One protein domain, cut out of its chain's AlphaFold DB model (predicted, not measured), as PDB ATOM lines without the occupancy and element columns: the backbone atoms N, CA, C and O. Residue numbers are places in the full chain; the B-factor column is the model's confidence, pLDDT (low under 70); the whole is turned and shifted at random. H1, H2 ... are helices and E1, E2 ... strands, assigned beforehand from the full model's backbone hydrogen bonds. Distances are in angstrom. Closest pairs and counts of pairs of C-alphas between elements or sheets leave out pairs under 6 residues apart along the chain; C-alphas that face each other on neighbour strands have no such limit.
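AT A GLANCE: This is residues 61 to 143 of the 145 residues of the protein "Transmembrane protein 231" of Intoshia linei (UniProt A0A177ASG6). Two long strands, E1 and E5, run side by side along the length of an elongated model, with the short strand E2 at one edge making a narrow three-stranded sheet. A two-stranded hairpin, E3 and E4, runs lengthwise beside this sheet with few close C-alphas between them, and the short helix H1 only grazes the sheet. The printed part has 83 residues, in the order E1, E2, H1, E3, E4, E5; the sheets, ordered E2, E1, E5 and E3, E4, are antiparallel, and the class is mostly strand. The whole is loose, with a radius of gyration of the C-alphas of 15.3 A and spans of 47 by 26 by 18 A.

HOW THE PARTS SIT: E1, residues 61 to 73, is the inner strand, antiparallel to E5, residues 130 to 142, at 165 degrees; N 70 and O 134 are within hydrogen-bond range at 2.8 A. E1 bends by 65 degrees at residue 64. E1 and E2, residues 78 to 82, form a hairpin, with N 71 and O 79 at 2.8 A. H1, residues 85 to 90, only grazes the sheet with residues 87 to 88; the closest C-alphas of E2 and H1, Ser 82 and Asn 88, are 6.3 A apart. In H1 every O i to N i+4 pair is within hydrogen-bond range. E3, residues 99 to 105, and E4, residues 115 to 121, form another hairpin, with N 101 and O 119 at 3.0 A. E1 and E3 are near each other. The closest C-alphas of E1 and E4, Phe 63 and Leu 116, are 7.8 A apart. E3 and E5 are apart.

IN THESE COORDINATES: E1 starts at C-alpha 61 (13.097, -6.788, 125.021) and measures 32.7 A; E5 measures 36.6 A, ending at C-alpha 142 (18.303, -3.038, 126.449). E3 measures 20.2 A, E4 19.7 A, E2 13.5 A and H1 8.8 A.

THE WHOLE: The C-alphas farthest apart, Asn 75 and Asp 110, are 48.0 A apart. The printed part has no cut and no long link. The mean pLDDT of the printed part is 92.1, and no printed residue is under 70.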
ATOM      1  N   ILE A  61      14.318  -7.511 125.379       90.31
ATOM      2  CA  ILE A  61      13.097  -6.788 125.021       90.31
ATOM      3  C   ILE A  61      12.068  -7.112 126.090       90.31
ATOM      4  O   ILE A  61      11.752  -8.280 126.301       90.31
ATOM      5  N   GLN A  62      11.529  -6.082 126.729       92.12
ATOM      6  CA  GLN A  62      10.510  -6.236 127.758       92.12
ATOM      7  C   GLN A  62       9.329  -5.321 127.456       92.12
ATOM      8  O   GLN A  62       9.509  -4.157 127.090       92.12
ATOM      9  N   PHE A  63       8.105  -5.820 127.597       93.56
ATOM     10  CA  PHE A  63       6.918  -4.987 127.457       93.56
ATOM     11  C   PHE A  63       6.839  -3.956 128.594       93.56
ATOM     12  O   PHE A  63       6.723  -4.307 129.766       93.56
ATOM     13  N   SER A  64       6.828  -2.665 128.248       93.06
ATOM     14  CA  SER A  64       6.823  -1.550 129.213       93.06
ATOM     15  C   SER A  64       5.486  -1.359 129.937       93.06
ATOM     16  O   SER A  64       5.278  -0.341 130.601       93.06
ATOM     17  N   TYR A  65       4.522  -2.259 129.722       92.94
ATOM     18  CA  TYR A  65       3.125  -2.123 130.155       92.94
ATOM     19  C   TYR A  65       2.476  -0.803 129.732       92.94
ATOM     20  O   TYR A  65       1.526  -0.332 130.352       92.94
ATOM     21  N   SER A  66       2.995  -0.206 128.661       94.38
ATOM     22  CA  SER A  66       2.529   1.061 128.124       94.38
ATOM     23  C   SER A  66       1.921   0.819 126.754       94.38
ATOM     24  O   SER A  66       2.572   0.292 125.851       94.38
ATOM     25  N   MET A  67       0.647   1.168 126.603       95.12
ATOM     26  CA  MET A  67      -0.091   0.903 125.376       95.12
ATOM     27  C   MET A  67      -1.193   1.918 125.109       95.12
ATOM     28  O   MET A  67      -1.693   2.602 126.001       95.12
ATOM     29  N   LEU A  68      -1.600   1.963 123.848       95.12
ATOM     30  CA  LEU A  68      -2.703   2.767 123.364       95.12
ATOM     31  C   LEU A  68      -3.533   1.928 122.399       95.12
ATOM     32  O   LEU A  68      -2.992   1.256 121.526       95.12
ATOM     33  N   ALA A  69      -4.849   1.981 122.538       95.50
ATOM     34  CA  ALA A  69      -5.788   1.268 121.694       95.50
ATOM     35  C   ALA A  69      -6.822   2.231 121.102       95.50
ATOM     36  O   ALA A  69      -7.398   3.071 121.795       95.50
ATOM     37  N   TYR A  70      -7.077   2.062 119.812       95.00
ATOM     38  CA  TYR A  70      -8.140   2.699 119.052       95.00
ATOM     39  C   TYR A  70      -9.034   1.621 118.450       95.00
ATOM     40  O   TYR A  70      -8.572   0.710 117.763       95.00
ATOM     41  N   ILE A  71     -10.329   1.741 118.693       94.81
ATOM     42  CA  ILE A  71     -11.362   0.881 118.132       94.81
ATOM     43  C   ILE A  71     -12.235   1.748 117.250       94.81
ATOM     44  O   ILE A  71     -12.946   2.633 117.725       94.81
ATOM     45  N   TYR A  72     -12.191   1.477 115.955       94.75
ATOM     46  CA  TYR A  72     -13.012   2.152 114.969       94.75
ATOM     47  C   TYR A  72     -14.390   1.504 114.938       94.75
ATOM     48  O   TYR A  72     -14.529   0.296 114.728       94.75
ATOM     49  N   LEU A  73     -15.415   2.321 115.139       93.75
ATOM     50  CA  LEU A  73     -16.815   1.945 115.073       93.75
ATOM     51  C   LEU A  73     -17.412   2.389 113.737       93.75
ATOM     52  O   LEU A  73     -16.897   3.247 113.021       93.75
ATOM     53  N   LYS A  74     -18.571   1.830 113.414       90.31
ATOM     54  CA  LYS A  74     -19.378   2.290 112.284       90.31
ATOM     55  C   LYS A  74     -19.883   3.726 112.514       90.31
ATOM     56  O   LYS A  74     -20.183   4.112 113.647       90.31
ATOM     57  N   ASN A  75     -20.047   4.475 111.419       88.81
ATOM     58  CA  ASN A  75     -20.429   5.899 111.370       88.81
ATOM     59  C   ASN A  75     -19.339   6.875 111.844       88.81
ATOM     60  O   ASN A  75     -19.665   7.875 112.475       88.81
ATOM     61  N   ASP A  76     -18.069   6.576 111.548       85.69
ATOM     62  CA  ASP A  76     -16.928   7.462 111.843       85.69
ATOM     63  C   ASP A  76     -16.772   7.796 113.340       85.69
ATOM     64  O   ASP A  76     -16.233   8.823 113.740       85.69
ATOM     65  N   ARG A  77     -17.285   6.905 114.195       91.12
ATOM     66  CA  ARG A  77     -17.092   6.960 115.643       91.12
ATOM     67  C   ARG A  77     -15.905   6.090 116.012       91.12
ATOM     68  O   ARG A  77     -15.613   5.105 115.337       91.12
ATOM     69  N   TYR A  78     -15.262   6.408 117.119       93.06
ATOM     70  CA  TYR A  78     -14.210   5.572 117.665       93.06
ATOM     71  C   TYR A  78     -14.288   5.553 119.180       93.06
ATOM     72  O   TYR A  78     -14.876   6.428 119.811       93.06
ATOM     73  N   VAL A  79     -13.699   4.512 119.740       93.94
ATOM     74  CA  VAL A  79     -13.467   4.357 121.165       93.94
ATOM     75  C   VAL A  79     -11.973   4.226 121.357       93.94
ATOM     76  O   VAL A  79     -11.301   3.545 120.583       93.94
ATOM     77  N   THR A  80     -11.444   4.881 122.379       94.88
ATOM     78  CA  THR A  80     -10.017   4.823 122.665       94.88
ATOM     79  C   THR A  80      -9.753   4.622 124.142       94.88
ATOM     80  O   THR A  80     -10.598   4.899 124.993       94.88
ATOM     81  N   TRP A  81      -8.582   4.075 124.431       95.50
ATOM     82  CA  TRP A  81      -8.039   3.957 125.768       95.50
ATOM     83  C   TRP A  81      -6.530   3.820 125.687       95.50
ATOM     84  O   TRP A  81      -6.000   3.176 124.782       95.50
ATOM     85  N   SER A  82      -5.835   4.390 126.658       95.12
ATOM     86  CA  SER A  82      -4.399   4.220 126.800       95.12
ATOM     87  C   SER A  82      -4.009   4.057 128.261       95.12
ATOM     88  O   SER A  82      -4.783   4.359 129.169       95.12
ATOM     89  N   THR A  83      -2.771   3.647 128.493       94.50
ATOM     90  CA  THR A  83      -2.130   3.703 129.812       94.50
ATOM     91  C   THR A  83      -1.611   5.104 130.150       94.50
ATOM     92  O   THR A  83      -1.119   5.323 131.251       94.50
ATOM     93  N   PHE A  84      -1.694   6.060 129.216       94.44
ATOM     94  CA  PHE A  84      -1.226   7.430 129.397       94.44
ATOM     95  C   PHE A  84      -2.372   8.342 129.846       94.44
ATOM     96  O   PHE A  84      -3.264   8.684 129.067       94.44
ATOM     97  N   ASP A  85      -2.306   8.821 131.086       92.44
ATOM     98  CA  ASP A  85      -3.363   9.655 131.674       92.44
ATOM     99  C   ASP A  85      -3.649  10.924 130.860       92.44
ATOM    100  O   ASP A  85      -4.804  11.251 130.597       92.44
ATOM    101  N   ASN A  86      -2.606  11.607 130.379       94.31
ATOM    102  CA  ASN A  86      -2.754  12.825 129.575       94.31
ATOM    103  C   ASN A  86      -3.568  12.592 128.298       94.31
ATOM    104  O   ASN A  86      -4.389  13.428 127.928       94.31
ATOM    105  N   PHE A  87      -3.352  11.459 127.630       93.12
ATOM    106  CA  PHE A  87      -4.095  11.110 126.426       93.12
ATOM    107  C   PHE A  87      -5.557  10.800 126.766       93.12
ATOM    108  O   PHE A  87      -6.467  11.334 126.135       93.12
ATOM    109  N   ASN A  88      -5.791  10.026 127.831       94.00
ATOM    110  CA  ASN A  88      -7.140   9.706 128.298       94.00
ATOM    111  C   ASN A  88      -7.930  10.963 128.700       94.00
ATOM    112  O   ASN A  88      -9.131  11.031 128.458       94.00
ATOM    113  N   HIS A  89      -7.262  11.970 129.273       93.56
ATOM    114  CA  HIS A  89      -7.881  13.251 129.622       93.56
ATOM    115  C   HIS A  89      -8.311  14.073 128.403       93.56
ATOM    116  O   HIS A  89      -9.329  14.762 128.468       93.56
ATOM    117  N   ILE A  90      -7.566  14.003 127.300       93.94
ATOM    118  CA  ILE A  90      -7.925  14.686 126.050       93.94
ATOM    119  C   ILE A  90      -9.085  13.948 125.362       93.94
ATOM    120  O   ILE A  90     -10.020  14.579 124.876       93.94
ATOM    121  N   GLU A  91      -9.065  12.615 125.397       92.19
ATOM    122  CA  GLU A  91     -10.020  11.736 124.711       92.19
ATOM    123  C   GLU A  91     -11.212  11.289 125.576       92.19
ATOM    124  O   GLU A  91     -11.953  10.372 125.214       92.19
ATOM    125  N   MET A  92     -11.465  11.975 126.695       90.19
ATOM    126  CA  MET A  92     -12.594  11.728 127.606       90.19
ATOM    127  C   MET A  92     -13.951  11.442 126.931       90.19
ATOM    128  O   MET A  92     -14.633  10.530 127.401       90.19
ATOM    129  N   PRO A  93     -14.395  12.148 125.863       90.12
ATOM    130  CA  PRO A  93     -15.694  11.857 125.243       90.12
ATOM    131  C   PRO A  93     -15.782  10.465 124.598       90.12
ATOM    132  O   PRO A  93     -16.873   9.900 124.532       90.12
ATOM    133  N   ASN A  94     -14.656   9.908 124.147       91.44
ATOM    134  CA  ASN A  94     -14.573   8.622 123.447       91.44
ATOM    135  C   ASN A  94     -13.867   7.541 124.289       91.44
ATOM    136  O   ASN A  94     -13.605   6.436 123.805       91.44
ATOM    137  N   LEU A  95     -13.558   7.847 125.553       93.38
ATOM    138  CA  LEU A  95     -12.819   6.976 126.457       93.38
ATOM    139  C   LEU A  95     -13.693   5.814 126.950       93.38
ATOM    140  O   LEU A  95     -14.750   6.015 127.554       93.38
ATOM    141  N   ARG A  96     -13.220   4.578 126.764       91.62
ATOM    142  CA  ARG A  96     -13.802   3.382 127.402       91.62
ATOM    143  C   ARG A  96     -12.706   2.565 128.050       91.62
ATOM    144  O   ARG A  96     -11.801   2.121 127.365       91.62
ATOM    145  N   ILE A  97     -12.822   2.329 129.351       92.38
ATOM    146  CA  ILE A  97     -11.825   1.577 130.118       92.38
ATOM    147  C   ILE A  97     -12.017   0.070 129.848       92.38
ATOM    148  O   ILE A  97     -13.077  -0.461 130.192       92.38
ATOM    149  N   PRO A  98     -11.041  -0.621 129.229       93.62
ATOM    150  CA  PRO A  98     -11.075  -2.059 129.015       93.62
ATOM    151  C   PRO A  98     -10.533  -2.826 130.226       93.62
ATOM    152  O   PRO A  98      -9.866  -2.274 131.101       93.62
ATOM    153  N   VAL A  99     -10.761  -4.138 130.229       94.81
ATOM    154  CA  VAL A  99      -9.999  -5.072 131.063       94.81
ATOM    155  C   VAL A  99      -8.790  -5.540 130.262       94.81
ATOM    156  O   VAL A  99      -8.948  -6.064 129.156       94.81
ATOM    157  N   VAL A 100      -7.597  -5.346 130.820       94.50
ATOM    158  CA  VAL A 100      -6.325  -5.701 130.183       94.50
ATOM    159  C   VAL A 100      -5.618  -6.751 131.020       94.50
ATOM    160  O   VAL A 100      -5.449  -6.571 132.226       94.50
ATOM    161  N   THR A 101      -5.193  -7.838 130.386       94.50
ATOM    162  CA  THR A 101      -4.292  -8.815 130.999       94.50
ATOM    163  C   THR A 101      -3.125  -9.087 130.067       94.50
ATOM    164  O   THR A 101      -3.299  -9.253 128.861       94.50
ATOM    165  N   SER A 102      -1.920  -9.106 130.631       94.56
ATOM    166  CA  SER A 102      -0.691  -9.352 129.887       94.56
ATOM    167  C   SER A 102       0.258 -10.221 130.694       94.56
ATOM    168  O   SER A 102       0.423  -9.981 131.892       94.56
ATOM    169  N   TYR A 103       0.906 -11.177 130.042       93.69
ATOM    170  CA  TYR A 103       2.038 -11.903 130.604       93.69
ATOM    171  C   TYR A 103       3.041 -12.229 129.499       93.69
ATOM    172  O   TYR A 103       2.675 -12.345 128.329       93.69
ATOM    173  N   GLU A 104       4.303 -12.347 129.884       93.38
ATOM    174  CA  GLU A 104       5.387 -12.747 128.996       93.38
ATOM    175  C   GLU A 104       5.839 -14.156 129.382       93.38
ATOM    176  O   GLU A 104       5.814 -14.516 130.561       93.38
ATOM    177  N   GLU A 105       6.186 -14.964 128.387       92.75
ATOM    178  CA  GLU A 105       6.635 -16.342 128.570       92.75
ATOM    179  C   GLU A 105       8.026 -16.519 127.958       92.75
ATOM    180  O   GLU A 105       8.269 -16.148 126.805       92.75
ATOM    181  N   ASP A 106       8.925 -17.088 128.757       91.00
ATOM    182  CA  ASP A 106      10.227 -17.591 128.335       91.00
ATOM    183  C   ASP A 106      10.068 -19.085 128.021       91.00
ATOM    184  O   ASP A 106       9.785 -19.901 128.904       91.00
ATOM    185  N   THR A 107      10.181 -19.435 126.739       90.19
ATOM    186  CA  THR A 107       9.892 -20.797 126.270       90.19
ATOM    187  C   THR A 107      11.097 -21.724 126.344       90.19
ATOM    188  O   THR A 107      10.936 -22.947 126.396       90.19
ATOM    189  N   ASN A 108      12.305 -21.164 126.325       91.19
ATOM    190  CA  ASN A 108      13.558 -21.912 126.308       91.19
ATOM    191  C   ASN A 108      14.328 -21.826 127.640       91.19
ATOM    192  O   ASN A 108      15.359 -22.493 127.769       91.19
ATOM    193  N   PHE A 109      13.789 -21.099 128.623       85.94
ATOM    194  CA  PHE A 109      14.371 -20.849 129.939       85.94
ATOM    195  C   PHE A 109      15.756 -20.185 129.847       85.94
ATOM    196  O   PHE A 109      16.668 -20.550 130.593       85.94
ATOM    197  N   ASP A 110      15.935 -19.265 128.890       86.19
ATOM    198  CA  ASP A 110      17.167 -18.483 128.703       86.19
ATOM    199  C   ASP A 110      17.172 -17.138 129.462       86.19
ATOM    200  O   ASP A 110      18.090 -16.334 129.269       86.19
ATOM    201  N   ASP A 111      16.186 -16.929 130.345       83.25
ATOM    202  CA  ASP A 111      15.897 -15.696 131.088       83.25
ATOM    203  C   ASP A 111      15.547 -14.502 130.171       83.25
ATOM    204  O   ASP A 111      15.561 -13.344 130.606       83.25
ATOM    205  N   LYS A 112      15.210 -14.754 128.897       84.44
ATOM    206  CA  LYS A 112      14.731 -13.743 127.947       84.44
ATOM    207  C   LYS A 112      13.334 -14.113 127.470       84.44
ATOM    208  O   LYS A 112      13.075 -15.199 126.967       84.44
ATOM    209  N   ASN A 113      12.424 -13.153 127.575       85.12
ATOM    210  CA  ASN A 113      11.038 -13.349 127.173       85.12
ATOM    211  C   ASN A 113      10.932 -13.531 125.650       85.12
ATOM    212  O   ASN A 113      11.475 -12.734 124.881       85.12
ATOM    213  N   ASP A 114      10.204 -14.562 125.216       87.38
ATOM    214  CA  ASP A 114      10.033 -14.888 123.796       87.38
ATOM    215  C   ASP A 114       8.647 -14.483 123.278       87.38
ATOM    216  O   ASP A 114       8.507 -14.009 122.147       87.38
ATOM    217  N   ILE A 115       7.604 -14.687 124.093       91.19
ATOM    218  CA  ILE A 115       6.208 -14.506 123.685       91.19
ATOM    219  C   ILE A 115       5.502 -13.532 124.627       91.19
ATOM    220  O   ILE A 115       5.501 -13.719 125.841       91.19
ATOM    221  N   LEU A 116       4.831 -12.530 124.051       94.12
ATOM    222  CA  LEU A 116       3.899 -11.653 124.761       94.12
ATOM    223  C   LEU A 116       2.463 -12.126 124.530       94.12
ATOM    224  O   LEU A 116       1.946 -12.070 123.410       94.12
ATOM    225  N   TYR A 117       1.788 -12.508 125.608       94.81
ATOM    226  CA  TYR A 117       0.353 -12.749 125.616       94.81
ATOM    227  C   TYR A 117      -0.362 -11.502 126.117       94.81
ATOM    228  O   TYR A 117      -0.199 -11.113 127.271       94.81
ATOM    229  N   LEU A 118      -1.176 -10.887 125.257       94.69
ATOM    230  CA  LEU A 118      -1.954  -9.692 125.572       94.69
ATOM    231  C   LEU A 118      -3.431  -9.928 125.248       94.69
ATOM    232  O   LEU A 118      -3.788 -10.170 124.097       94.69
ATOM    233  N   ASN A 119      -4.289  -9.795 126.258       95.06
ATOM    234  CA  ASN A 119      -5.737  -9.860 126.113       95.06
ATOM    235  C   ASN A 119      -6.367  -8.517 126.486       95.06
ATOM    236  O   ASN A 119      -6.107  -7.956 127.553       95.06
ATOM    237  N   LEU A 120      -7.227  -8.024 125.599       93.50
ATOM    238  CA  LEU A 120      -7.908  -6.741 125.719       93.50
ATOM    239  C   LEU A 120      -9.410  -6.939 125.544       93.50
ATOM    240  O   LEU A 120      -9.871  -7.304 124.464       93.50
ATOM    241  N   SER A 121     -10.170  -6.656 126.599       94.06
ATOM    242  CA  SER A 121     -11.628  -6.795 126.612       94.06
ATOM    243  C   SER A 121     -12.284  -5.431 126.778       94.06
ATOM    244  O   SER A 121     -12.288  -4.862 127.871       94.06
ATOM    245  N   PHE A 122     -12.848  -4.902 125.691       92.44
ATOM    246  CA  PHE A 122     -13.529  -3.608 125.679       92.44
ATOM    247  C   PHE A 122     -15.038  -3.750 125.924       92.44
ATOM    248  O   PHE A 122     -15.682  -4.569 125.267       92.44
ATOM    249  N   PRO A 123     -15.628  -2.934 126.817       91.50
ATOM    250  CA  PRO A 123     -17.073  -2.883 126.982       91.50
ATOM    251  C   PRO A 123     -17.702  -2.102 125.820       91.50
ATOM    252  O   PRO A 123     -17.527  -0.888 125.713       91.50
ATOM    253  N   LEU A 124     -18.439  -2.806 124.961       88.69
ATOM    254  CA  LEU A 124     -19.179  -2.237 123.832       88.69
ATOM    255  C   LEU A 124     -20.685  -2.314 124.086       88.69
ATOM    256  O   LEU A 124     -21.167  -3.242 124.737       88.69
ATOM    257  N   ASN A 125     -21.431  -1.352 123.550       87.69
ATOM    258  CA  ASN A 125     -22.893  -1.395 123.577       87.69
ATOM    259  C   ASN A 125     -23.439  -2.288 122.450       87.69
ATOM    260  O   ASN A 125     -22.819  -2.425 121.400       87.69
ATOM    261  N   GLU A 126     -24.652  -2.826 122.603       82.81
ATOM    262  CA  GLU A 126     -25.274  -3.726 121.607       82.81
ATOM    263  C   GLU A 126     -25.444  -3.093 120.210       82.81
ATOM    264  O   GLU A 126     -25.455  -3.788 119.198       82.81
ATOM    265  N   ASN A 127     -25.522  -1.760 120.142       84.81
ATOM    266  CA  ASN A 127     -25.675  -1.003 118.894       84.81
ATOM    267  C   ASN A 127     -24.335  -0.580 118.257       84.81
ATOM    268  O   ASN A 127     -24.322   0.107 117.232       84.81
ATOM    269  N   GLU A 128     -23.205  -0.913 118.878       88.25
ATOM    270  CA  GLU A 128     -21.870  -0.525 118.426       88.25
ATOM    271  C   GLU A 128     -21.242  -1.642 117.590       88.25
ATOM    272  O   GLU A 128     -20.918  -2.718 118.081       88.25
ATOM    273  N   GLN A 129     -21.061  -1.378 116.295       90.75
ATOM    274  CA  GLN A 129     -20.414  -2.314 115.379       90.75
ATOM    275  C   GLN A 129     -18.953  -1.906 115.164       90.75
ATOM    276  O   GLN A 129     -18.689  -0.808 114.667       90.75
ATOM    277  N   VAL A 130     -18.023  -2.801 115.506       92.69
ATOM    278  CA  VAL A 130     -16.579  -2.614 115.297       92.69
ATOM    279  C   VAL A 130     -16.230  -2.828 113.827       92.69
ATOM    280  O   VAL A 130     -16.635  -3.816 113.216       92.69
ATOM    281  N   VAL A 131     -15.478  -1.886 113.265       94.88
ATOM    282  CA  VAL A 131     -14.992  -1.896 111.878       94.88
ATOM    283  C   VAL A 131     -13.494  -2.191 111.828       94.88
ATOM    284  O   VAL A 131     -13.033  -2.853 110.905       94.88
ATOM    285  N   GLY A 132     -12.733  -1.743 112.828       94.12
ATOM    286  CA  GLY A 132     -11.294  -1.969 112.889       94.12
ATOM    287  C   GLY A 132     -10.727  -1.724 114.278       94.12
ATOM    288  O   GLY A 132     -11.349  -1.066 115.110       94.12
ATOM    289  N   VAL A 133      -9.533  -2.257 114.520       94.38
ATOM    290  CA  VAL A 133      -8.803  -2.102 115.779       94.38
ATOM    291  C   VAL A 133      -7.357  -1.754 115.454       94.38
ATOM    292  O   VAL A 133      -6.751  -2.359 114.573       94.38
ATOM    293  N   GLN A 134      -6.813  -0.779 116.167       95.69
ATOM    294  CA  GLN A 134      -5.433  -0.343 116.065       95.69
ATOM    295  C   GLN A 134      -4.843  -0.243 117.464       95.69
ATOM    296  O   GLN A 134      -5.402   0.418 118.334       95.69
ATOM    297  N   ILE A 135      -3.723  -0.920 117.689       95.00
ATOM    298  CA  ILE A 135      -3.069  -0.984 118.995       95.00
ATOM    299  C   ILE A 135      -1.609  -0.589 118.813       95.00
ATOM    300  O   ILE A 135      -0.933  -1.068 117.904       95.00
ATOM    301  N   TYR A 136      -1.140   0.282 119.694       95.81
ATOM    302  CA  TYR A 136       0.250   0.673 119.834       95.81
ATOM    303  C   TYR A 136       0.772   0.120 121.156       95.81
ATOM    304  O   TYR A 136       0.187   0.372 122.210       95.81
ATOM    305  N   LEU A 137       1.867  -0.630 121.088       95.38
ATOM    306  CA  LEU A 137       2.553  -1.217 122.235       95.38
ATOM    307  C   LEU A 137       3.939  -0.590 122.349       95.38
ATOM    308  O   LEU A 137       4.607  -0.380 121.335       95.38
ATOM    309  N   VAL A 138       4.355  -0.297 123.575       95.38
ATOM    310  CA  VAL A 138       5.686   0.232 123.874       95.38
ATOM    311  C   VAL A 138       6.508  -0.859 124.551       95.38
ATOM    312  O   VAL A 138       6.022  -1.538 125.457       95.38
ATOM    313  N   PHE A 139       7.744  -1.015 124.090       94.19
ATOM    314  CA  PHE A 139       8.702  -1.985 124.601       94.19
ATOM    315  C   PHE A 139       9.973  -1.267 125.036       94.19
ATOM    316  O   PHE A 139      10.463  -0.382 124.326       94.19
ATOM    317  N   ASP A 140      10.520  -1.699 126.164       92.44
ATOM    318  CA  ASP A 140      11.840  -1.317 126.621       92.44
ATOM    319  C   ASP A 140      12.873  -2.211 125.948       92.44
ATOM    320  O   ASP A 140      12.696  -3.423 125.803       92.44
ATOM    321  N   TYR A 141      13.954  -1.579 125.507       90.56
ATOM    322  CA  TYR A 141      14.993  -2.217 124.721       90.56
ATOM    323  C   TYR A 141      16.345  -1.990 125.380       90.56
ATOM    324  O   TYR A 141      16.823  -0.854 125.457       90.56
ATOM    325  N   VAL A 142      16.974  -3.073 125.835       89.19
ATOM    326  CA  VAL A 142      18.303  -3.038 126.449       89.19
ATOM    327  C   VAL A 142      19.248  -3.935 125.660       89.19
ATOM    328  O   VAL A 142      19.030  -5.138 125.515       89.19
ATOM    329  N   LEU A 143      20.324  -3.337 125.151       85.56
ATOM    330  CA  LEU A 143      21.450  -4.070 124.580       85.56
ATOM    331  C   LEU A 143      22.404  -4.450 125.710       85.56
ATOM    332  O   LEU A 143      22.998  -3.576 126.348       85.56
TER     333      LEU A 143